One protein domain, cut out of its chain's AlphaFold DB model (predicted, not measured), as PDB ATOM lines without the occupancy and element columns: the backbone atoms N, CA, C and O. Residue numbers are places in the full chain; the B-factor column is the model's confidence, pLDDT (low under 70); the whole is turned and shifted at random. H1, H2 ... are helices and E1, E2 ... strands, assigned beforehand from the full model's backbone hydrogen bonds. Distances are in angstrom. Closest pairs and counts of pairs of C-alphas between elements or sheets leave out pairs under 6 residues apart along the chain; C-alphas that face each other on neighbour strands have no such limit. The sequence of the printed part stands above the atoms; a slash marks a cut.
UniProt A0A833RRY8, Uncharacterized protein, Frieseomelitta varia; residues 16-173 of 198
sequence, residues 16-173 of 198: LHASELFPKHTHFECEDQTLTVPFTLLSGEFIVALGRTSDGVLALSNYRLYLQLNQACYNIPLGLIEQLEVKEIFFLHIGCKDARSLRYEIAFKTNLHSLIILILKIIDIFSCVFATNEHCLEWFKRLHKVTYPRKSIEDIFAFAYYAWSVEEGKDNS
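Overview. This is residues 16 to 173 of the 198 residues of an uncharacterized protein of Frieseomelitta varia (UniProt A0A833RRY8). Two small antiparallel sheets, E1 to E4 and E5 to E7, are partly face to face with their strands crossed at 50 degrees, and helix H4 packs on both of them as the third side of a wedge. Helices H1 and H5 form a pair at one end of the body, while residues 101 to 120, including H3, stick out elsewhere. The printed part has 158 residues, with five named helices and seven named strands in the order H1 E1 E2 E3 E4 E5 E6 H2 H3 E7 H4 H5. The class is mixed, and the sheet orders are E1 E2 E3 E4 and E5 E6 E7. The whole is only just compact, close to loose, with a radius of gyration of the C-alphas of 17.7 A and spans of 55 by 42 by 31 A.

Along the chain. H1, residues 18 to 21, begins at C-alpha 18 (173.535, 137.034, 116.374). E1 is residues 47 to 53, 17.4 A long, followed by E2, 56 to 61, E3, 64 to 69, and E4, 72 to 77. E5 is residues 81 to 87, 16.9 A long, and E6 is 91 to 96. H2 is residues 99 to 102, H3 is 112 to 120, and E7 is 124 to 129. H4, residues 133 to 146, is 20.3 A long and begins at (194.176, 122.876, 146.134). H5, residues 157 to 167, is 15.7 A long and ends at (167.007, 134.757, 115.935).

Arrangement. E1 to E4 form a meander, each strand the antiparallel neighbour of the one before: N 51 and O 58 are 3.0 A apart, N 59 and O 66 3.0 A, N 67 and O 74 2.9 A. Residues 29 to 30 pair in parallel with residues 49 to 50 of E1. The two sheets make a sandwich, two sheets face to face, with 10.6 A between the centres of the facing parts. E5 and E6 are a hairpin, with N 85 and O 93 2.9 A apart; between E6 and E7, N 94 and O 126 are 2.8 A apart. H4 is on the second sheet at a height of 9.3 A, along the strands; its closest C-alphas to E5 are those of Phe 140 and Leu 84, 7.0 A. H4 is also on the first sheet, at a height of 10.1 A over E1 and E2, only just slantwise to the strands at 31 degrees to E1 on the local plane. H1 and H5 touch, the closest C-alphas being those of Ala 18 and Ala 163, 5.1 A. H2 and H3 are apart and on neither sheet. Every O i to N i+4 pair is within hydrogen-bond range in H3, H4 and H5; H1 and H2 are too short for one.

Size, cuts and confidence. The C-alphas farthest apart, those of Leu 16 and Leu 112, are 55.7 A apart. The printed part has no cut. The link from H1 to E1, 25 residues, is long. Mean pLDDT of the printed part is 77.1; residue 16 and residues 98 to 124, 149 to 155 and 169 to 173 are under 70.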
ATOM      1  N   LEU A  16     173.053 142.019 110.939       66.94
ATOM      2  CA  LEU A  16     174.123 141.102 111.329       66.94
ATOM      3  C   LEU A  16     173.540 139.951 112.143       66.94
ATOM      4  O   LEU A  16     172.667 140.156 112.987       66.94
ATOM      5  N   HIS A  17     174.018 138.739 111.875       80.44
ATOM      6  CA  HIS A  17     173.529 137.541 112.552       80.44
ATOM      7  C   HIS A  17     173.997 137.543 114.017       80.44
ATOM      8  O   HIS A  17     175.112 137.980 114.323       80.44
ATOM      9  N   ALA A  18     173.187 137.040 114.952       82.75
ATOM     10  CA  ALA A  18     173.535 137.034 116.374       82.75
ATOM     11  C   ALA A  18     174.841 136.270 116.629       82.75
ATOM     12  O   ALA A  18     175.633 136.669 117.481       82.75
ATOM     13  N   SER A  19     175.110 135.219 115.850       85.25
ATOM     14  CA  SER A  19     176.377 134.480 115.919       85.25
ATOM     15  C   SER A  19     177.601 135.253 115.412       85.25
ATOM     16  O   SER A  19     178.715 134.905 115.801       85.25
ATOM     17  N   GLU A  20     177.418 136.279 114.577       84.50
ATOM     18  CA  GLU A  20     178.501 137.144 114.097       84.50
ATOM     19  C   GLU A  20     178.871 138.189 115.151       84.50
ATOM     20  O   GLU A  20     180.051 138.456 115.371       84.50
ATOM     21  N   LEU A  21     177.867 138.749 115.834       82.00
ATOM     22  CA  LEU A  21     178.059 139.747 116.890       82.00
ATOM     23  C   LEU A  21     178.459 139.118 118.230       82.00
ATOM     24  O   LEU A  21     179.303 139.647 118.948       82.00
ATOM     25  N   PHE A  22     177.849 137.982 118.569       84.25
ATOM     26  CA  PHE A  22     177.968 137.316 119.864       84.25
ATOM     27  C   PHE A  22     178.212 135.812 119.672       84.25
ATOM     28  O   PHE A  22     177.334 134.996 119.978       84.25
ATOM     29  N   PRO A  23     179.389 135.413 119.157       85.62
ATOM     30  CA  PRO A  23     179.693 134.012 118.903       85.62
ATOM     31  C   PRO A  23     179.615 133.184 120.192       85.62
ATOM     32  O   PRO A  23     180.207 133.525 121.217       85.62
ATOM     33  N   LYS A  24     178.890 132.061 120.138       86.31
ATOM     34  CA  LYS A  24     178.824 131.092 121.240       86.31
ATOM     35  C   LYS A  24     180.061 130.199 121.211       86.31
ATOM     36  O   LYS A  24     180.353 129.570 120.193       86.31
ATOM     37  N   HIS A  25     180.747 130.080 122.343       83.56
ATOM     38  CA  HIS A  25     181.794 129.075 122.496       83.56
ATOM     39  C   HIS A  25     181.157 127.718 122.816       83.56
ATOM     40  O   HIS A  25     180.446 127.569 123.805       83.56
ATOM     41  N   THR A  26     181.393 126.728 121.955       73.56
ATOM     42  CA  THR A  26     180.832 125.371 122.085       73.56
ATOM     43  C   THR A  26     181.667 124.457 122.976       73.56
ATOM     44  O   THR A  26     181.158 123.461 123.487       73.56
ATOM     45  N   HIS A  27     182.943 124.790 123.179       81.62
ATOM     46  CA  HIS A  27     183.833 124.067 124.076       81.62
ATOM     47  C   HIS A  27     183.825 124.710 125.458       81.62
ATOM     48  O   HIS A  27     184.056 125.912 125.589       81.62
ATOM     49  N   PHE A  28     183.610 123.882 126.476       85.31
ATOM     50  CA  PHE A  28     183.681 124.272 127.875       85.31
ATOM     51  C   PHE A  28     184.587 123.318 128.645       85.31
ATOM     52  O   PHE A  28     184.758 122.154 128.274       85.31
ATOM     53  N   GLU A  29     185.186 123.819 129.715       87.88
ATOM     54  CA  GLU A  29     186.074 123.032 130.561       87.88
ATOM     55  C   GLU A  29     185.242 122.175 131.522       87.88
ATOM     56  O   GLU A  29     184.422 122.693 132.275       87.88
ATOM     57  N   CYS A  30     185.432 120.856 131.514       89.06
ATOM     58  CA  CYS A  30     184.687 119.947 132.378       89.06
ATOM     59  C   CYS A  30     185.649 119.070 133.177       89.06
ATOM     60  O   CYS A  30     186.458 118.347 132.598       89.06
ATOM     61  N   GLU A  31     185.566 119.149 134.504       82.81
ATOM     62  CA  GLU A  31     186.436 118.383 135.408       82.81
ATOM     63  C   GLU A  31     185.991 116.924 135.558       82.81
ATOM     64  O   GLU A  31     186.800 116.063 135.893       82.81
ATOM     65  N   ASP A  32     184.716 116.637 135.288       84.69
ATOM     66  CA  ASP A  32     184.116 115.311 135.412       84.69
ATOM     67  C   ASP A  32     183.066 115.100 134.314       84.69
ATOM     68  O   ASP A  32     182.011 115.730 134.316       84.69
ATOM     69  N   GLN A  33     183.339 114.163 133.401       85.12
ATOM     70  CA  GLN A  33     182.486 113.852 132.248       85.12
ATOM     71  C   GLN A  33     181.096 113.313 132.626       85.12
ATOM     72  O   GLN A  33     180.215 113.251 131.772       85.12
ATOM     73  N   THR A  34     180.886 112.909 133.883       89.50
ATOM     74  CA  THR A  34     179.572 112.482 134.384       89.50
ATOM     75  C   THR A  34     178.667 113.654 134.758       89.50
ATOM     76  O   THR A  34     177.462 113.464 134.936       89.50
ATOM     77  N   LEU A  35     179.218 114.865 134.894       90.38
ATOM     78  CA  LEU A  35     178.433 116.050 135.204       90.38
ATOM     79  C   LEU A  35     177.590 116.470 134.002       90.38
ATOM     80  O   LEU A  35     178.034 116.484 132.856       90.38
ATOM     81  N   THR A  36     176.364 116.883 134.297       91.44
ATOM     82  CA  THR A  36     175.457 117.499 133.331       91.44
ATOM     83  C   THR A  36     175.158 118.923 133.765       91.44
ATOM     84  O   THR A  36     175.292 119.272 134.940       91.44
ATOM     85  N   VAL A  37     174.790 119.769 132.806       90.12
ATOM     86  CA  VAL A  37     174.430 121.159 133.091       90.12
ATOM     87  C   VAL A  37     173.142 121.170 133.930       90.12
ATOM     88  O   VAL A  37     172.119 120.687 133.447       90.12
ATOM     89  N   PRO A  38     173.153 121.716 135.161       86.19
ATOM     90  CA  PRO A  38     172.035 121.574 136.100       86.19
ATOM     91  C   PRO A  38     170.925 122.623 135.908       86.19
ATOM     92  O   PRO A  38     170.050 122.773 136.756       86.19
ATOM     93  N   PHE A  39     170.952 123.381 134.812       82.06
ATOM     94  CA  PHE A  39     169.973 124.417 134.497       82.06
ATOM     95  C   PHE A  39     169.765 124.537 132.989       82.06
ATOM     96  O   PHE A  39     170.603 124.139 132.184       82.06
ATOM     97  N   THR A  40     168.640 125.136 132.602       84.81
ATOM     98  CA  THR A  40     168.388 125.488 131.201       84.81
ATOM     99  C   THR A  40     169.120 126.782 130.855       84.81
ATOM    100  O   THR A  40     169.015 127.766 131.593       84.81
ATOM    101  N   LEU A  41     169.856 126.772 129.742       86.19
ATOM    102  CA  LEU A  41     170.563 127.938 129.214       86.19
ATOM    103  C   LEU A  41     169.578 128.969 128.645       86.19
ATOM    104  O   LEU A  41     168.616 128.614 127.959       86.19
ATOM    105  N   LEU A  42     169.836 130.247 128.912       83.88
ATOM    106  CA  LEU A  42     169.166 131.364 128.248       83.88
ATOM    107  C   LEU A  42     169.636 131.493 126.789       83.88
ATOM    108  O   LEU A  42     170.672 130.955 126.394       83.88
ATOM    109  N   SER A  43     168.891 132.243 125.975       83.00
ATOM    110  CA  SER A  43     169.331 132.576 124.616       83.00
ATOM    111  C   SER A  43     170.654 133.352 124.678       83.00
ATOM    112  O   SER A  43     170.826 134.245 125.504       83.00
ATOM    113  N   GLY A  44     171.639 132.946 123.876       84.88
ATOM    114  CA  GLY A  44     173.002 133.496 123.950       84.88
ATOM    115  C   GLY A  44     173.846 133.034 125.151       84.88
ATOM    116  O   GLY A  44     175.029 133.372 125.218       84.88
ATOM    117  N   GLU A  45     173.292 132.252 126.085       87.44
ATOM    118  CA  GLU A  45     174.044 131.675 127.205       87.44
ATOM    119  C   GLU A  45     174.794 130.414 126.759       87.44
ATOM    120  O   GLU A  45     174.245 129.550 126.074       87.44
ATOM    121  N   PHE A  46     176.053 130.287 127.167       92.19
ATOM    122  CA  PHE A  46     176.851 129.081 126.958       92.19
ATOM    123  C   PHE A  46     177.693 128.770 128.194       92.19
ATOM    124  O   PHE A  46     178.075 129.664 128.955       92.19
ATOM    125  N   ILE A  47     177.968 127.482 128.403       94.00
ATOM    126  CA  ILE A  47     178.793 127.019 129.518       94.00
ATOM    127  C   ILE A  47     180.256 127.345 129.237       94.00
ATOM    128  O   ILE A  47     180.744 127.196 128.123       94.00
ATOM    129  N   VAL A  48     180.942 127.799 130.276       94.25
ATOM    130  CA  VAL A  48     182.376 128.079 130.299       94.25
ATOM    131  C   VAL A  48     183.098 126.972 131.057       94.25
ATOM    132  O   VAL A  48     184.111 126.468 130.577       94.25
ATOM    133  N   ALA A  49     182.570 126.564 132.217       95.44
ATOM    134  CA  ALA A  49     183.154 125.488 133.010       95.44
ATOM    135  C   ALA A  49     182.123 124.714 133.848       95.44
ATOM    136  O   ALA A  49     181.104 125.269 134.259       95.44
ATOM    137  N   LEU A  50     182.416 123.447 134.139       95.94
ATOM    138  CA  LEU A  50     181.604 122.552 134.968       95.94
ATOM    139  C   LEU A  50     182.503 121.700 135.876       95.94
ATOM    140  O   LEU A  50     183.493 121.131 135.411       95.94
ATOM    141  N   GLY A  51     182.168 121.602 137.163       95.12
ATOM    142  CA  GLY A  51     183.009 120.917 138.149       95.12
ATOM    143  C   GLY A  51     182.300 120.621 139.465       95.12
ATOM    144  O   GLY A  51     181.099 120.861 139.611       95.12
ATOM    145  N   ARG A  52     183.050 120.078 140.430       94.12
ATOM    146  CA  ARG A  52     182.526 119.653 141.738       94.12
ATOM    147  C   ARG A  52     183.142 120.432 142.888       94.12
ATOM    148  O   ARG A  52     184.340 120.708 142.892       94.12
ATOM    149  N   THR A  53     182.326 120.694 143.901       91.69
ATOM    150  CA  THR A  53     182.807 120.933 145.266       91.69
ATOM    151  C   THR A  53     182.766 119.626 146.048       91.69
ATOM    152  O   THR A  53     182.183 118.632 145.610       91.69
ATOM    153  N   SER A  54     183.363 119.618 147.235       90.38
ATOM    154  CA  SER A  54     183.281 118.501 148.178       90.38
ATOM    155  C   SER A  54     181.837 118.169 148.576       90.38
ATOM    156  O   SER A  54     181.552 117.033 148.944       90.38
ATOM    157  N   ASP A  55     180.930 119.142 148.496       85.94
ATOM    158  CA  ASP A  55     179.533 119.053 148.926       85.94
ATOM    159  C   ASP A  55     178.517 119.379 147.815       85.94
ATOM    160  O   ASP A  55     177.343 119.626 148.103       85.94
ATOM    161  N   GLY A  56     178.935 119.372 146.542       90.19
ATOM    162  CA  GLY A  56     178.043 119.718 145.440       90.19
ATOM    163  C   GLY A  56     178.705 120.000 144.089       90.19
ATOM    164  O   GLY A  56     179.665 119.339 143.687       90.19
ATOM    165  N   VAL A  57     178.113 120.921 143.325       92.88
ATOM    166  CA  VAL A  57     178.423 121.161 141.902       92.88
ATOM    167  C   VAL A  57     178.501 122.656 141.623       92.88
ATOM    168  O   VAL A  57     177.675 123.430 142.110       92.88
ATOM    169  N   LEU A  58     179.457 123.048 140.779       94.19
ATOM    170  CA  LEU A  58     179.553 124.403 140.242       94.19
ATOM    171  C   LEU A  58     179.479 124.359 138.723       94.19
ATOM    172  O   LEU A  58     180.119 123.530 138.074       94.19
ATOM    173  N   ALA A  59     178.718 125.285 138.158       94.50
ATOM    174  CA  ALA A  59     178.609 125.464 136.721       94.50
ATOM    175  C   ALA A  59     178.717 126.953 136.398       94.50
ATOM    176  O   ALA A  59     177.943 127.770 136.889       94.50
ATOM    177  N   LEU A  60     179.699 127.309 135.581       95.25
ATOM    178  CA  LEU A  60     179.960 128.675 135.158       95.25
ATOM    179  C   LEU A  60     179.525 128.842 133.708       95.25
ATOM    180  O   LEU A  60     180.006 128.115 132.842       95.25
ATOM    181  N   SER A  61     178.658 129.812 133.440       92.56
ATOM    182  CA  SER A  61     178.327 130.270 132.090       92.56
ATOM    183  C   SER A  61     178.941 131.640 131.807       92.56
ATOM    184  O   SER A  61     179.559 132.259 132.675       92.56
ATOM    185  N   ASN A  62     178.748 132.152 130.593       90.19
ATOM    186  CA  ASN A  62     179.060 133.544 130.251       90.19
ATOM    187  C   ASN A  62     178.127 134.575 130.926       90.19
ATOM    188  O   ASN A  62     178.321 135.779 130.753       90.19
ATOM    189  N   TYR A  63     177.120 134.127 131.684       85.31
ATOM    190  CA  TYR A  63     176.135 134.989 132.337       85.31
ATOM    191  C   TYR A  63     176.116 134.856 133.863       85.31
ATOM    192  O   TYR A  63     176.048 135.869 134.569       85.31
ATOM    193  N   ARG A  64     176.178 133.627 134.383       86.88
ATOM    194  CA  ARG A  64     175.998 133.320 135.806       86.88
ATOM    195  C   ARG A  64     176.926 132.209 136.279       86.88
ATOM    196  O   ARG A  64     177.320 131.325 135.523       86.88
ATOM    197  N   LEU A  65     177.211 132.243 137.570       90.75
ATOM    198  CA  LEU A  65     177.716 131.120 138.336       90.75
ATOM    199  C   LEU A  65     176.531 130.416 139.004       90.75
ATOM    200  O   LEU A  65     175.803 131.018 139.790       90.75
ATOM    201  N   TYR A  66     176.347 129.141 138.698       88.44
ATOM    202  CA  TYR A  66     175.468 128.253 139.440       88.44
ATOM    203  C   TYR A  66     176.272 127.527 140.514       88.44
ATOM    204  O   TYR A  66     177.298 126.913 140.210       88.44
ATOM    205  N   LEU A  67     175.775 127.572 141.746       85.94
ATOM    206  CA  LEU A  67     176.304 126.823 142.877       85.94
ATOM    207  C   LEU A  67     175.207 125.931 143.432       85.94
ATOM    208  O   LEU A  67     174.162 126.424 143.852       85.94
ATOM    209  N   GLN A  68     175.468 124.636 143.491       84.25
ATOM    210  CA  GLN A  68     174.705 123.714 144.310       84.25
ATOM    211  C   GLN A  68     175.597 123.293 145.464       84.25
ATOM    212  O   GLN A  68     176.580 122.599 145.237       84.25
ATOM    213  N   LEU A  69     175.262 123.735 146.673       80.69
ATOM    214  CA  LEU A  69     175.984 123.407 147.900       80.69
ATOM    215  C   LEU A  69     175.010 122.692 148.830       80.69
ATOM    216  O   LEU A  69     173.988 123.259 149.232       80.69
ATOM    217  N   ASN A  70     175.307 121.441 149.170       82.31
ATOM    218  CA  ASN A  70     174.384 120.564 149.884       82.31
ATOM    219  C   ASN A  70     173.044 120.432 149.124       82.31
ATOM    220  O   ASN A  70     172.998 119.868 148.032       82.31
ATOM    221  N   GLN A  71     171.947 120.952 149.689       76.31
ATOM    222  CA  GLN A  71     170.607 120.950 149.079       76.31
ATOM    223  C   GLN A  71     170.171 122.326 148.551       76.31
ATOM    224  O   GLN A  71     169.069 122.452 148.023       76.31
ATOM    225  N   ALA A  72     170.998 123.360 148.708       76.69
ATOM    226  CA  ALA A  72     170.669 124.710 148.272       76.69
ATOM    227  C   ALA A  72     171.290 125.008 146.904       76.69
ATOM    228  O   ALA A  72     172.466 124.724 146.673       76.69
ATOM    229  N   CYS A  73     170.500 125.623 146.022       79.56
ATOM    230  CA  CYS A  73     170.933 126.032 144.690       79.56
ATOM    231  C   CYS A  73     170.894 127.557 144.553       79.56
ATOM    232  O   CYS A  73     169.894 128.203 144.876       79.56
ATOM    233  N   TYR A  74     171.967 128.129 144.015       79.94
ATOM    234  CA  TYR A  74     172.147 129.563 143.831       79.94
ATOM    235  C   TYR A  74     172.503 129.861 142.379       79.94
ATOM    236  O   TYR A  74     173.389 129.233 141.809       79.94
ATOM    237  N   ASN A  75     171.827 130.846 141.790       80.38
ATOM    238  CA  ASN A  75     172.138 131.372 140.463       80.38
ATOM    239  C   ASN A  75     172.647 132.803 140.638       80.38
ATOM    240  O   ASN A  75     171.863 133.699 140.946       80.38
ATOM    241  N   ILE A  76     173.950 133.005 140.471       82.94
ATOM    242  CA  ILE A  76     174.638 134.263 140.758       82.94
ATOM    243  C   ILE A  76     175.068 134.896 139.430       82.94
ATOM    244  O   ILE A  76     176.042 134.438 138.831       82.94
ATOM    245  N   PRO A  77     174.379 135.937 138.928       82.69
ATOM    246  CA  PRO A  77     174.856 136.702 137.782       82.69
ATOM    247  C   PRO A  77     176.283 137.209 138.001       82.69
ATOM    248  O   PRO A  77     176.588 137.780 139.048       82.69
ATOM    249  N   LEU A  78     177.149 137.070 136.995       85.44
ATOM    250  CA  LEU A  78     178.571 137.421 137.124       85.44
ATOM    251  C   LEU A  78     178.798 138.892 137.487       85.44
ATOM    252  O   LEU A  78     179.764 139.214 138.167       85.44
ATOM    253  N   GLY A  79     177.887 139.784 137.084       79.25
ATOM    254  CA  GLY A  79     177.949 141.208 137.430       79.25
ATOM    255  C   GLY A  79     177.748 141.517 138.919       79.25
ATOM    256  O   GLY A  79     178.020 142.643 139.333       79.25
ATOM    257  N   LEU A  80     177.275 140.548 139.710       77.94
ATOM    258  CA  LEU A  80     177.143 140.685 141.160       77.94
ATOM    259  C   LEU A  80     178.405 140.260 141.906       77.94
ATOM    260  O   LEU A  80     178.583 140.697 143.033       77.94
ATOM    261  N   ILE A  81     179.282 139.446 141.318       85.75
ATOM    262  CA  ILE A  81     180.498 138.987 141.998       85.75
ATOM    263  C   ILE A  81     181.497 140.148 142.053       85.75
ATOM    264  O   ILE A  81     181.897 140.680 141.018       85.75
ATOM    265  N   GLU A  82     181.896 140.553 143.258       84.00
ATOM    266  CA  GLU A  82     182.854 141.651 143.472       84.00
ATOM    267  C   GLU A  82     184.172 141.198 144.082       84.00
ATOM    268  O   GLU A  82     185.197 141.841 143.864       84.00
ATOM    269  N   GLN A  83     184.152 140.096 144.828       86.75
ATOM    270  CA  GLN A  83     185.311 139.621 145.557       86.75
ATOM    271  C   GLN A  83     185.447 138.109 145.414       86.75
ATOM    272  O   GLN A  83     184.492 137.357 145.593       86.75
ATOM    273  N   LEU A  84     186.666 137.669 145.119       91.81
ATOM    274  CA  LEU A  84     187.061 136.267 145.119       91.81
ATOM    275  C   LEU A  84     188.271 136.129 146.034       91.81
ATOM    276  O   LEU A  84     189.237 136.878 145.895       91.81
ATOM    277  N   GLU A  85     188.228 135.181 146.961       90.31
ATOM    278  CA  GLU A  85     189.316 134.946 147.906       90.31
ATOM    279  C   GLU A  85     189.506 133.446 148.133       90.31
ATOM    280  O   GLU A  85     188.552 132.731 148.433       90.31
ATOM    281  N   VAL A  86     190.744 132.965 148.011       90.00
ATOM    282  CA  VAL A  86     191.104 131.593 148.389       90.00
ATOM    283  C   VAL A  86     191.548 131.593 149.848       90.00
ATOM    284  O   VAL A  86     192.528 132.251 150.197       90.00
ATOM    285  N   LYS A  87     190.845 130.841 150.696       85.62
ATOM    286  CA  LYS A  87     191.160 130.648 152.117       85.62
ATOM    287  C   LYS A  87     191.538 129.205 152.390       85.62
ATOM    288  O   LYS A  87     191.043 128.293 151.736       85.62
ATOM    289  N   GLU A  88     192.439 129.015 153.353       82.44
ATOM    290  CA  GLU A  88     192.833 127.690 153.861       82.44
ATOM    291  C   GLU A  88     193.147 126.670 152.743       82.44
ATOM    292  O   GLU A  88     192.966 125.473 152.909       82.44
ATOM    293  N   ILE A  89     193.648 127.147 151.594       82.31
ATOM    294  CA  ILE A  89     194.080 126.387 150.405       82.31
ATOM    295  C   ILE A  89     192.944 125.716 149.600       82.31
ATOM    296  O   ILE A  89     193.067 125.615 148.382       82.31
ATOM    297  N   PHE A  90     191.847 125.293 150.231       86.06
ATOM    298  CA  PHE A  90     190.751 124.563 149.571       86.06
ATOM    299  C   PHE A  90     189.371 125.222 149.704       86.06
ATOM    300  O   PHE A  90     188.382 124.654 149.239       86.06
ATOM    301  N   PHE A  91     189.286 126.417 150.295       85.56
ATOM    302  CA  PHE A  91     188.053 127.199 150.326       85.56
ATOM    303  C   PHE A  91     188.113 128.345 149.328       85.56
ATOM    304  O   PHE A  91     189.006 129.188 149.390       85.56
ATOM    305  N   LEU A  92     187.109 128.435 148.463       91.00
ATOM    306  CA  LEU A  92     186.880 129.610 147.634       91.00
ATOM    307  C   LEU A  92     185.707 130.402 148.197       91.00
ATOM    308  O   LEU A  92     184.572 129.927 148.209       91.00
ATOM    309  N   HIS A  93     185.997 131.609 148.662       90.00
ATOM    310  CA  HIS A  93     185.006 132.575 149.100       90.00
ATOM    311  C   HIS A  93     184.642 133.493 147.934       90.00
ATOM    312  O   HIS A  93     185.515 134.092 147.303       90.00
ATOM    313  N   ILE A  94     183.344 133.600 147.666       89.94
ATOM    314  CA  ILE A  94     182.768 134.383 146.573       89.94
ATOM    315  C   ILE A  94     181.864 135.440 147.197       89.94
ATOM    316  O   ILE A  94     180.753 135.136 147.624       89.94
ATOM    317  N   GLY A  95     182.371 136.667 147.291       86.31
ATOM    318  CA  GLY A  95     181.637 137.828 147.782       86.31
ATOM    319  C   GLY A  95     180.870 138.509 146.654       86.31
ATOM    320  O   GLY A  95     181.434 138.813 145.596       86.31
ATOM    321  N   CYS A  96     179.580 138.744 146.885       80.62
ATOM    322  CA  CYS A  96     178.698 139.415 145.939       80.62
ATOM    323  C   CYS A  96     178.253 140.788 146.452       80.62
ATOM    324  O   CYS A  96     177.939 140.940 147.634       80.62
ATOM    325  N   LYS A  97     178.129 141.749 145.529       72.75
ATOM    326  CA  LYS A  97     177.460 143.035 145.748       72.75
ATOM    327  C   LYS A  97     176.065 142.806 146.299       72.75
ATOM    328  O   LYS A  97     175.373 141.874 145.885       72.75
ATOM    329  N   ASP A  98     175.631 143.723 147.156       64.25
ATOM    330  CA  ASP A  98     174.303 143.715 147.753       64.25
ATOM    331  C   ASP A  98     173.197 143.745 146.673       64.25
ATOM    332  O   ASP A  98     172.789 144.797 146.181       64.25
ATOM    333  N   ALA A  99     172.684 142.574 146.287       47.91
ATOM    334  CA  ALA A  99     171.556 142.445 145.361       47.91
ATOM    335  C   ALA A  99     170.210 142.779 146.035       47.91
ATOM    336  O   ALA A  99     169.144 142.705 145.414       47.91
ATOM    337  N   ARG A 100     170.241 143.163 147.316       45.38
ATOM    338  CA  ARG A 100     169.060 143.456 148.130       45.38
ATOM    339  C   ARG A 100     168.381 144.780 147.777       45.38
ATOM    340  O   ARG A 100     167.219 144.950 148.127       45.38
ATOM    341  N   SER A 101     168.979 145.647 146.952       37.88
ATOM    342  CA  SER A 101     168.219 146.763 146.349       37.88
ATOM    343  C   SER A 101     167.055 146.309 145.450       37.88
ATOM    344  O   SER A 101     166.156 147.099 145.195       37.88
ATOM    345  N   LEU A 102     167.018 145.045 145.003       36.41
ATOM    346  CA  LEU A 102     165.967 144.531 144.110       36.41
ATOM    347  C   LEU A 102     164.890 143.666 144.794       36.41
ATOM    348  O   LEU A 102     163.947 143.258 144.122       36.41
ATOM    349  N   ARG A 103     164.999 143.344 146.095       40.09
ATOM    350  CA  ARG A 103     164.088 142.371 146.754       40.09
ATOM    351  C   ARG A 103     163.419 142.817 148.063       40.09
ATOM    352  O   ARG A 103     162.649 142.035 148.606       40.09
ATOM    353  N   TYR A 104     163.645 144.034 148.564       37.41
ATOM    354  CA  TYR A 104     163.134 144.446 149.889       37.41
ATOM    355  C   TYR A 104     161.938 145.407 149.892       37.41
ATOM    356  O   TYR A 104     161.549 145.868 150.962       37.41
ATOM    357  N   GLU A 105     161.265 145.649 148.761       34.22
ATOM    358  CA  GLU A 105     159.958 146.335 148.816       34.22
ATOM    359  C   GLU A 105     158.839 145.443 149.398       34.22
ATOM    360  O   GLU A 105     157.713 145.886 149.606       34.22
ATOM    361  N   ILE A 106     159.133 144.186 149.752       40.41
ATOM    362  CA  ILE A 106     158.169 143.304 150.408       40.41
ATOM    363  C   ILE A 106     158.817 142.667 151.640       40.41
ATOM    364  O   ILE A 106     159.738 141.864 151.539       40.41
ATOM    365  N   ALA A 107     158.255 143.021 152.798       40.88
ATOM    366  CA  ALA A 107     158.546 142.553 154.153       40.88
ATOM    367  C   ALA A 107     159.819 143.117 154.808       40.88
ATOM    368  O   ALA A 107     160.923 142.747 154.460       40.88
ATOM    369  N   PHE A 108     159.648 143.954 155.840       39.19
ATOM    370  CA  PHE A 108     159.974 143.573 157.223       39.19
ATOM    371  C   PHE A 108     159.338 144.568 158.211       39.19
ATOM    372  O   PHE A 108     159.907 145.586 158.596       39.19
ATOM    373  N   LYS A 109     158.133 144.223 158.681       46.00
ATOM    374  CA  LYS A 109     157.745 144.512 160.064       46.00
ATOM    375  C   LYS A 109     158.428 143.453 160.940       46.00
ATOM    376  O   LYS A 109     158.301 142.267 160.651       46.00
ATOM    377  N   THR A 110     159.037 143.895 162.039       48.19
ATOM    378  CA  THR A 110     159.430 143.159 163.267       48.19
ATOM    379  C   THR A 110     160.925 142.876 163.542       48.19
ATOM    380  O   THR A 110     161.637 142.236 162.777       48.19
ATOM    381  N   ASN A 111     161.304 143.308 164.758       48.03
ATOM    382  CA  ASN A 111     162.428 142.957 165.640       48.03
ATOM    383  C   ASN A 111     163.873 143.408 165.329       48.03
ATOM    384  O   ASN A 111     164.453 143.123 164.287       48.03
ATOM    385  N   LEU A 112     164.496 144.031 166.342       49.72
ATOM    386  CA  LEU A 112     165.864 144.571 166.342       49.72
ATOM    387  C   LEU A 112     166.944 143.482 166.148       49.72
ATOM    388  O   LEU A 112     167.990 143.753 165.567       49.72
ATOM    389  N   HIS A 113     166.670 142.233 166.547       57.03
ATOM    390  CA  HIS A 113     167.537 141.081 166.251       57.03
ATOM    391  C   HIS A 113     167.525 140.692 164.767       57.03
ATOM    392  O   HIS A 113     168.579 140.405 164.204       57.03
ATOM    393  N   SER A 114     166.365 140.750 164.112       51.84
ATOM    394  CA  SER A 114     166.267 140.557 162.663       51.84
ATOM    395  C   SER A 114     166.962 141.690 161.915       51.84
ATOM    396  O   SER A 114     167.577 141.440 160.887       51.84
ATOM    397  N   LEU A 115     166.947 142.907 162.467       48.06
ATOM    398  CA  LEU A 115     167.655 144.064 161.917       48.06
ATOM    399  C   LEU A 115     169.185 143.912 162.011       48.06
ATOM    400  O   LEU A 115     169.876 144.216 161.050       48.06
ATOM    401  N   ILE A 116     169.722 143.376 163.115       46.84
ATOM    402  CA  ILE A 116     171.164 143.084 163.263       46.84
ATOM    403  C   ILE A 116     171.608 141.945 162.335       46.84
ATOM    404  O   ILE A 116     172.655 142.052 161.704       46.84
ATOM    405  N   ILE A 117     170.801 140.890 162.179       46.88
ATOM    406  CA  ILE A 117     171.068 139.821 161.200       46.88
ATOM    407  C   ILE A 117     170.973 140.370 159.767       46.88
ATOM    408  O   ILE A 117     171.781 140.008 158.921       46.88
ATOM    409  N   LEU A 118     170.041 141.284 159.489       42.84
ATOM    410  CA  LEU A 118     169.885 141.927 158.181       42.84
ATOM    411  C   LEU A 118     171.054 142.877 157.850       42.84
ATOM    412  O   LEU A 118     171.506 142.892 156.703       42.84
ATOM    413  N   ILE A 119     171.570 143.600 158.852       42.78
ATOM    414  CA  ILE A 119     172.722 144.514 158.754       42.78
ATOM    415  C   ILE A 119     174.057 143.749 158.673       42.78
ATOM    416  O   ILE A 119     174.955 144.182 157.963       42.78
ATOM    417  N   LEU A 120     174.207 142.589 159.323       44.41
ATOM    418  CA  LEU A 120     175.426 141.766 159.211       44.41
ATOM    419  C   LEU A 120     175.471 140.908 157.933       44.41
ATOM    420  O   LEU A 120     176.540 140.467 157.525       44.41
ATOM    421  N   LYS A 121     174.331 140.710 157.264       44.16
ATOM    422  CA  LYS A 121     174.188 139.955 156.006       44.16
ATOM    423  C   LYS A 121     174.355 140.849 154.761       44.16
ATOM    424  O   LYS A 121     173.672 140.639 153.770       44.16
ATOM    425  N   ILE A 122     175.195 141.892 154.856       46.16
ATOM    426  CA  ILE A 122     175.412 142.953 153.837       46.16
ATOM    427  C   ILE A 122     176.314 142.544 152.662       46.16
ATOM    428  O   ILE A 122     176.367 143.258 151.669       46.16
ATOM    429  N   ILE A 123     176.915 141.359 152.688       52.66
ATOM    430  CA  ILE A 123     177.597 140.757 151.537       52.66
ATOM    431  C   ILE A 123     177.196 139.281 151.557       52.66
ATOM    432  O   ILE A 123     177.479 138.591 152.540       52.66
ATOM    433  N   ASP A 124     176.507 138.787 150.527       69.38
ATOM    434  CA  ASP A 124     176.299 137.343 150.393       69.38
ATOM    435  C   ASP A 124     177.653 136.731 150.000       69.38
ATOM    436  O   ASP A 124     178.139 136.915 148.881       69.38
ATOM    437  N   ILE A 125     178.298 136.072 150.967       77.75
ATOM    438  CA  ILE A 125     179.539 135.323 150.765       77.75
ATOM    439  C   ILE A 125     179.175 133.849 150.629       77.75
ATOM    440  O   ILE A 125     178.659 133.240 151.568       77.75
ATOM    441  N   PHE A 126     179.481 133.268 149.473       84.75
ATOM    442  CA  PHE A 126     179.381 131.830 149.247       84.75
ATOM    443  C   PHE A 126     180.745 131.187 149.480       84.75
ATOM    444  O   PHE A 126     181.739 131.627 148.901       84.75
ATOM    445  N   SER A 127     180.795 130.141 150.302       85.88
ATOM    446  CA  SER A 127     182.017 129.377 150.570       85.88
ATOM    447  C   SER A 127     181.913 128.005 149.915       85.88
ATOM    448  O   SER A 127     181.069 127.200 150.292       85.88
ATOM    449  N   CYS A 128     182.779 127.750 148.937       88.62
ATOM    450  CA  CYS A 128     182.889 126.465 148.250       88.62
ATOM    451  C   CYS A 128     184.115 125.714 148.769       88.62
ATOM    452  O   CYS A 128     185.203 126.289 148.813       88.62
ATOM    453  N   VAL A 129     183.956 124.439 149.123       91.06
ATOM    454  CA  VAL A 129     185.066 123.563 149.529       91.06
ATOM    455  C   VAL A 129     185.458 122.691 148.349       91.06
ATOM    456  O   VAL A 129     184.595 122.056 147.751       91.06
ATOM    457  N   PHE A 130     186.739 122.621 148.015       93.00
ATOM    458  CA  PHE A 130     187.231 121.760 146.941       93.00
ATOM    459  C   PHE A 130     187.950 120.531 147.483       93.00
ATOM    460  O   PHE A 130     188.537 120.558 148.565       93.00
ATOM    461  N   ALA A 131     187.934 119.456 146.695       91.25
ATOM    462  CA  ALA A 131     188.638 118.224 147.034       91.25
ATOM    463  C   ALA A 131     190.163 118.419 147.073       91.25
ATOM    464  O   ALA A 131     190.849 117.754 147.850       91.25
ATOM    465  N   THR A 132     190.695 119.327 146.246       91.38
ATOM    466  CA  THR A 132     192.124 119.650 146.210       91.38
ATOM    467  C   THR A 132     192.375 121.151 146.046       91.38
ATOM    468  O   THR A 132     191.514 121.909 145.585       91.38
ATOM    469  N   ASN A 133     193.595 121.559 146.403       91.50
ATOM    470  CA  ASN A 133     194.176 122.876 146.134       91.50
ATOM    471  C   ASN A 133     194.011 123.268 144.660       91.50
ATOM    472  O   ASN A 133     193.573 124.372 144.343       91.50
ATOM    473  N   GLU A 134     194.374 122.350 143.768       93.12
ATOM    474  CA  GLU A 134     194.491 122.611 142.340       93.12
ATOM    475  C   GLU A 134     193.125 122.963 141.756       93.12
ATOM    476  O   GLU A 134     193.010 123.948 141.026       93.12
ATOM    477  N   HIS A 135     192.078 122.231 142.152       92.19
ATOM    478  CA  HIS A 135     190.704 122.554 141.777       92.19
ATOM    479  C   HIS A 135     190.278 123.925 142.311       92.19
ATOM    480  O   HIS A 135     189.737 124.733 141.557       92.19
ATOM    481  N   CYS A 136     190.575 124.234 143.578       93.94
ATOM    482  CA  CYS A 136     190.245 125.533 144.167       93.94
ATOM    483  C   CYS A 136     190.906 126.695 143.408       93.94
ATOM    484  O   CYS A 136     190.249 127.686 143.080       93.94
ATOM    485  N   LEU A 137     192.203 126.580 143.107       93.75
ATOM    486  CA  LEU A 137     192.951 127.601 142.376       93.75
ATOM    487  C   LEU A 137     192.479 127.735 140.930       93.75
ATOM    488  O   LEU A 137     192.440 128.847 140.404       93.75
ATOM    489  N   GLU A 138     192.119 126.635 140.275       94.12
ATOM    490  CA  GLU A 138     191.641 126.683 138.899       94.12
ATOM    491  C   GLU A 138     190.271 127.360 138.808       94.12
ATOM    492  O   GLU A 138     190.078 128.269 137.996       94.12
ATOM    493  N   TRP A 139     189.351 127.031 139.717       94.69
ATOM    494  CA  TRP A 139     188.071 127.729 139.829       94.69
ATOM    495  C   TRP A 139     188.228 129.203 140.194       94.69
ATOM    496  O   TRP A 139     187.545 130.044 139.604       94.69
ATOM    497  N   PHE A 140     189.170 129.544 141.077       94.31
ATOM    498  CA  PHE A 140     189.518 130.936 141.355       94.31
ATOM    499  C   PHE A 140     189.961 131.673 140.083       94.31
ATOM    500  O   PHE A 140     189.429 132.743 139.791       94.31
ATOM    501  N   LYS A 141     190.878 131.108 139.283       94.38
ATOM    502  CA  LYS A 141     191.344 131.733 138.028       94.38
ATOM    503  C   LYS A 141     190.217 131.897 137.012       94.38
ATOM    504  O   LYS A 141     190.104 132.961 136.401       94.38
ATOM    505  N   ARG A 142     189.387 130.862 136.827       94.19
ATOM    506  CA  ARG A 142     188.230 130.889 135.917       94.19
ATOM    507  C   ARG A 142     187.272 132.009 136.294       94.19
ATOM    508  O   ARG A 142     186.929 132.825 135.443       94.19
ATOM    509  N   LEU A 143     186.898 132.077 137.571       92.94
ATOM    510  CA  LEU A 143     186.006 133.111 138.085       92.94
ATOM    511  C   LEU A 143     186.637 134.495 137.957       92.94
ATOM    512  O   LEU A 143     186.031 135.382 137.371       92.94
ATOM    513  N   HIS A 144     187.890 134.656 138.374       91.44
ATOM    514  CA  HIS A 144     188.598 135.930 138.285       91.44
ATOM    515  C   HIS A 144     188.704 136.449 136.841       91.44
ATOM    516  O   HIS A 144     188.658 137.656 136.599       91.44
ATOM    517  N   LYS A 145     188.827 135.551 135.855       90.00
ATOM    518  CA  LYS A 145     188.841 135.905 134.431       90.00
ATOM    519  C   LYS A 145     187.494 136.455 133.958       90.00
ATOM    520  O   LYS A 145     187.479 137.436 133.222       90.00
ATOM    521  N   VAL A 146     186.381 135.836 134.359       84.50
ATOM    522  CA  VAL A 146     185.035 136.232 133.900       84.50
ATOM    523  C   VAL A 146     184.427 137.379 134.711       84.50
ATOM    524  O   VAL A 146     183.534 138.063 134.219       84.50
ATOM    525  N   THR A 147     184.909 137.612 135.935       82.44
ATOM    526  CA  THR A 147     184.496 138.742 136.781       82.44
ATOM    527  C   THR A 147     185.360 139.981 136.573       82.44
ATOM    528  O   THR A 147     185.107 141.011 137.199       82.44
ATOM    529  N   TYR A 148     186.386 139.915 135.715       76.25
ATOM    530  CA  TYR A 148     187.193 141.085 135.390       76.25
ATOM    531  C   TYR A 148     186.293 142.201 134.832       76.25
ATOM    532  O   TYR A 148     185.395 141.903 134.036       76.25
ATOM    533  N   PRO A 149     186.503 143.475 135.220       68.06
ATOM    534  CA  PRO A 149     185.689 144.576 134.730       68.06
ATOM    535  C   PRO A 149     185.598 144.556 133.206       68.06
ATOM    536  O   PRO A 149     186.613 144.590 132.501       68.06
ATOM    537  N   ARG A 150     184.365 144.476 132.704       68.56
ATOM    538  CA  ARG A 150     184.091 144.529 131.270       68.56
ATOM    539  C   ARG A 150     184.552 145.874 130.716       68.56
ATOM    540  O   ARG A 150     184.333 146.910 131.342       68.56
ATOM    541  N   LYS A 151     185.231 145.838 129.568       62.44
ATOM    542  CA  LYS A 151     185.842 147.025 128.950       62.44
ATOM    543  C   LYS A 151     184.857 147.761 128.045       62.44
ATOM    544  O   LYS A 151     185.034 148.958 127.837       62.44
ATOM    545  N   SER A 152     183.835 147.061 127.547       67.25
ATOM    546  CA  SER A 152     182.763 147.620 126.725       67.25
ATOM    547  C   SER A 152     181.385 147.358 127.341       67.25
ATOM    548  O   SER A 152     181.161 146.357 128.023       67.25
ATOM    549  N   ILE A 153     180.440 148.260 127.066       62.97
ATOM    550  CA  ILE A 153     179.014 148.065 127.361       62.97
ATOM    551  C   ILE A 153     178.436 146.897 126.541       62.97
ATOM    552  O   ILE A 153     177.526 146.215 126.998       62.97
ATOM    553  N   GLU A 154     179.002 146.624 125.365       58.34
ATOM    554  CA  GLU A 154     178.597 145.536 124.464       58.34
ATOM    555  C   GLU A 154     178.881 144.153 125.065       58.34
ATOM    556  O   GLU A 154     178.193 143.185 124.754       58.34
ATOM    557  N   ASP A 155     179.824 144.071 126.008       65.62
ATOM    558  CA  ASP A 155     180.129 142.846 126.746       65.62
ATOM    559  C   ASP A 155     179.026 142.501 127.773       65.62
ATOM    560  O   ASP A 155     179.097 141.472 128.459       65.62
ATOM    561  N   ILE A 156     178.016 143.363 127.956       72.62
ATOM    562  CA  ILE A 156     176.866 143.083 128.818       72.62
ATOM    563  C   ILE A 156     175.998 142.012 128.159       72.62
ATOM    564  O   ILE A 156     175.454 142.194 127.072       72.62
ATOM    565  N   PHE A 157     175.786 140.916 128.891       80.88
ATOM    566  CA  PHE A 157     175.021 139.753 128.431       80.88
ATOM    567  C   PHE A 157     173.626 140.095 127.873       80.88
ATOM    568  O   PHE A 157     173.145 139.398 126.990       80.88
ATOM    569  N   ALA A 158     172.993 141.177 128.337       75.12
ATOM    570  CA  ALA A 158     171.688 141.628 127.849       75.12
ATOM    571  C   ALA A 158     171.637 141.824 126.320       75.12
ATOM    572  O   ALA A 158     170.625 141.492 125.708       75.12
ATOM    573  N   PHE A 159     172.717 142.309 125.692       77.94
ATOM    574  CA  PHE A 159     172.762 142.490 124.236       77.94
ATOM    575  C   PHE A 159     172.846 141.157 123.493       77.94
ATOM    576  O   PHE A 159     172.086 140.932 122.550       77.94
ATOM    577  N   ALA A 160     173.705 140.248 123.966       80.19
ATOM    578  CA  ALA A 160     173.795 138.894 123.432       80.19
ATOM    579  C   ALA A 160     172.460 138.151 123.582       80.19
ATOM    580  O   ALA A 160     171.971 137.564 122.620       80.19
ATOM    581  N   TYR A 161     171.837 138.230 124.761       81.12
ATOM    582  CA  TYR A 161     170.528 137.637 125.019       81.12
ATOM    583  C   TYR A 161     169.477 138.131 124.025       81.12
ATOM    584  O   TYR A 161     168.812 137.319 123.385       81.12
ATOM    585  N   TYR A 162     169.374 139.452 123.848       76.69
ATOM    586  CA  TYR A 162     168.432 140.052 122.911       76.69
ATOM    587  C   TYR A 162     168.655 139.542 121.481       76.69
ATOM    588  O   TYR A 162     167.728 138.989 120.890       76.69
ATOM    589  N   ALA A 163     169.880 139.652 120.956       80.62
ATOM    590  CA  ALA A 163     170.199 139.244 119.587       80.62
ATOM    591  C   ALA A 163     169.858 137.766 119.333       80.62
ATOM    592  O   ALA A 163     169.157 137.442 118.375       80.62
ATOM    593  N   TRP A 164     170.272 136.876 120.238       83.56
ATOM    594  CA  TRP A 164     169.999 135.444 120.119       83.56
ATOM    595  C   TRP A 164     168.519 135.089 120.315       83.56
ATOM    596  O   TRP A 164     168.031 134.166 119.671       83.56
ATOM    597  N   SER A 165     167.789 135.805 121.176       79.56
ATOM    598  CA  SER A 165     166.359 135.547 121.407       79.56
ATOM    599  C   SER A 165     165.495 135.849 120.177       79.56
ATOM    600  O   SER A 165     164.542 135.119 119.907       79.56
ATOM    601  N   VAL A 166     165.853 136.893 119.418       76.00
ATOM    602  CA  VAL A 166     165.168 137.287 118.179       76.00
ATOM    603  C   VAL A 166     165.398 136.249 117.077       76.00
ATOM    604  O   VAL A 166     164.470 135.913 116.346       76.00
ATOM    605  N   GLU A 167     166.615 135.714 116.975       81.19
ATOM    606  CA  GLU A 167     167.007 134.757 115.935       81.19
ATOM    607  C   GLU A 167     166.502 133.328 116.191       81.19
ATOM    608  O   GLU A 167     166.049 132.655 115.269       81.19
ATOM    609  N   GLU A 168     166.516 132.863 117.448       76.81
ATOM    610  CA  GLU A 168     166.073 131.511 117.834       76.81
ATOM    611  C   GLU A 168     164.549 131.301 117.710       76.81
ATOM    612  O   GLU A 168     164.053 130.205 117.977       76.81
ATOM    613  N   GLY A 169     163.788 132.325 117.308       63.12
ATOM    614  CA  GLY A 169     162.364 132.192 117.006       63.12
ATOM    615  C   GLY A 169     161.492 131.839 118.213       63.12
ATOM    616  O   GLY A 169     160.396 131.309 118.036       63.12
ATOM    617  N   LYS A 170     161.937 132.127 119.446       54.47
ATOM    618  CA  LYS A 170     161.045 132.097 120.613       54.47
ATOM    619  C   LYS A 170     160.017 133.213 120.426       54.47
ATOM    620  O   LYS A 170     160.325 134.375 120.664       54.47
ATOM    621  N   ASP A 171     158.842 132.840 119.917       43.78
ATOM    622  CA  ASP A 171     157.714 133.695 119.537       43.78
ATOM    623  C   ASP A 171     157.573 134.967 120.390       43.78
ATOM    624  O   ASP A 171     156.896 134.998 121.415       43.78
ATOM    625  N   ASN A 172     158.147 136.061 119.897       45.38
ATOM    626  CA  ASN A 172     157.780 137.418 120.275       45.38
ATOM    627  C   ASN A 172     157.209 138.114 119.038       45.38
ATOM    628  O   ASN A 172     157.659 139.182 118.625       45.38
ATOM    629  N   SER A 173     156.150 137.542 118.457       39.09
ATOM    630  CA  SER A 173     155.357 138.153 117.376       39.09
ATOM    631  C   SER A 173     154.604 139.436 117.797       39.09
ATOM    632  O   SER A 173     153.665 139.870 117.133       39.09
TER     633      SER A 173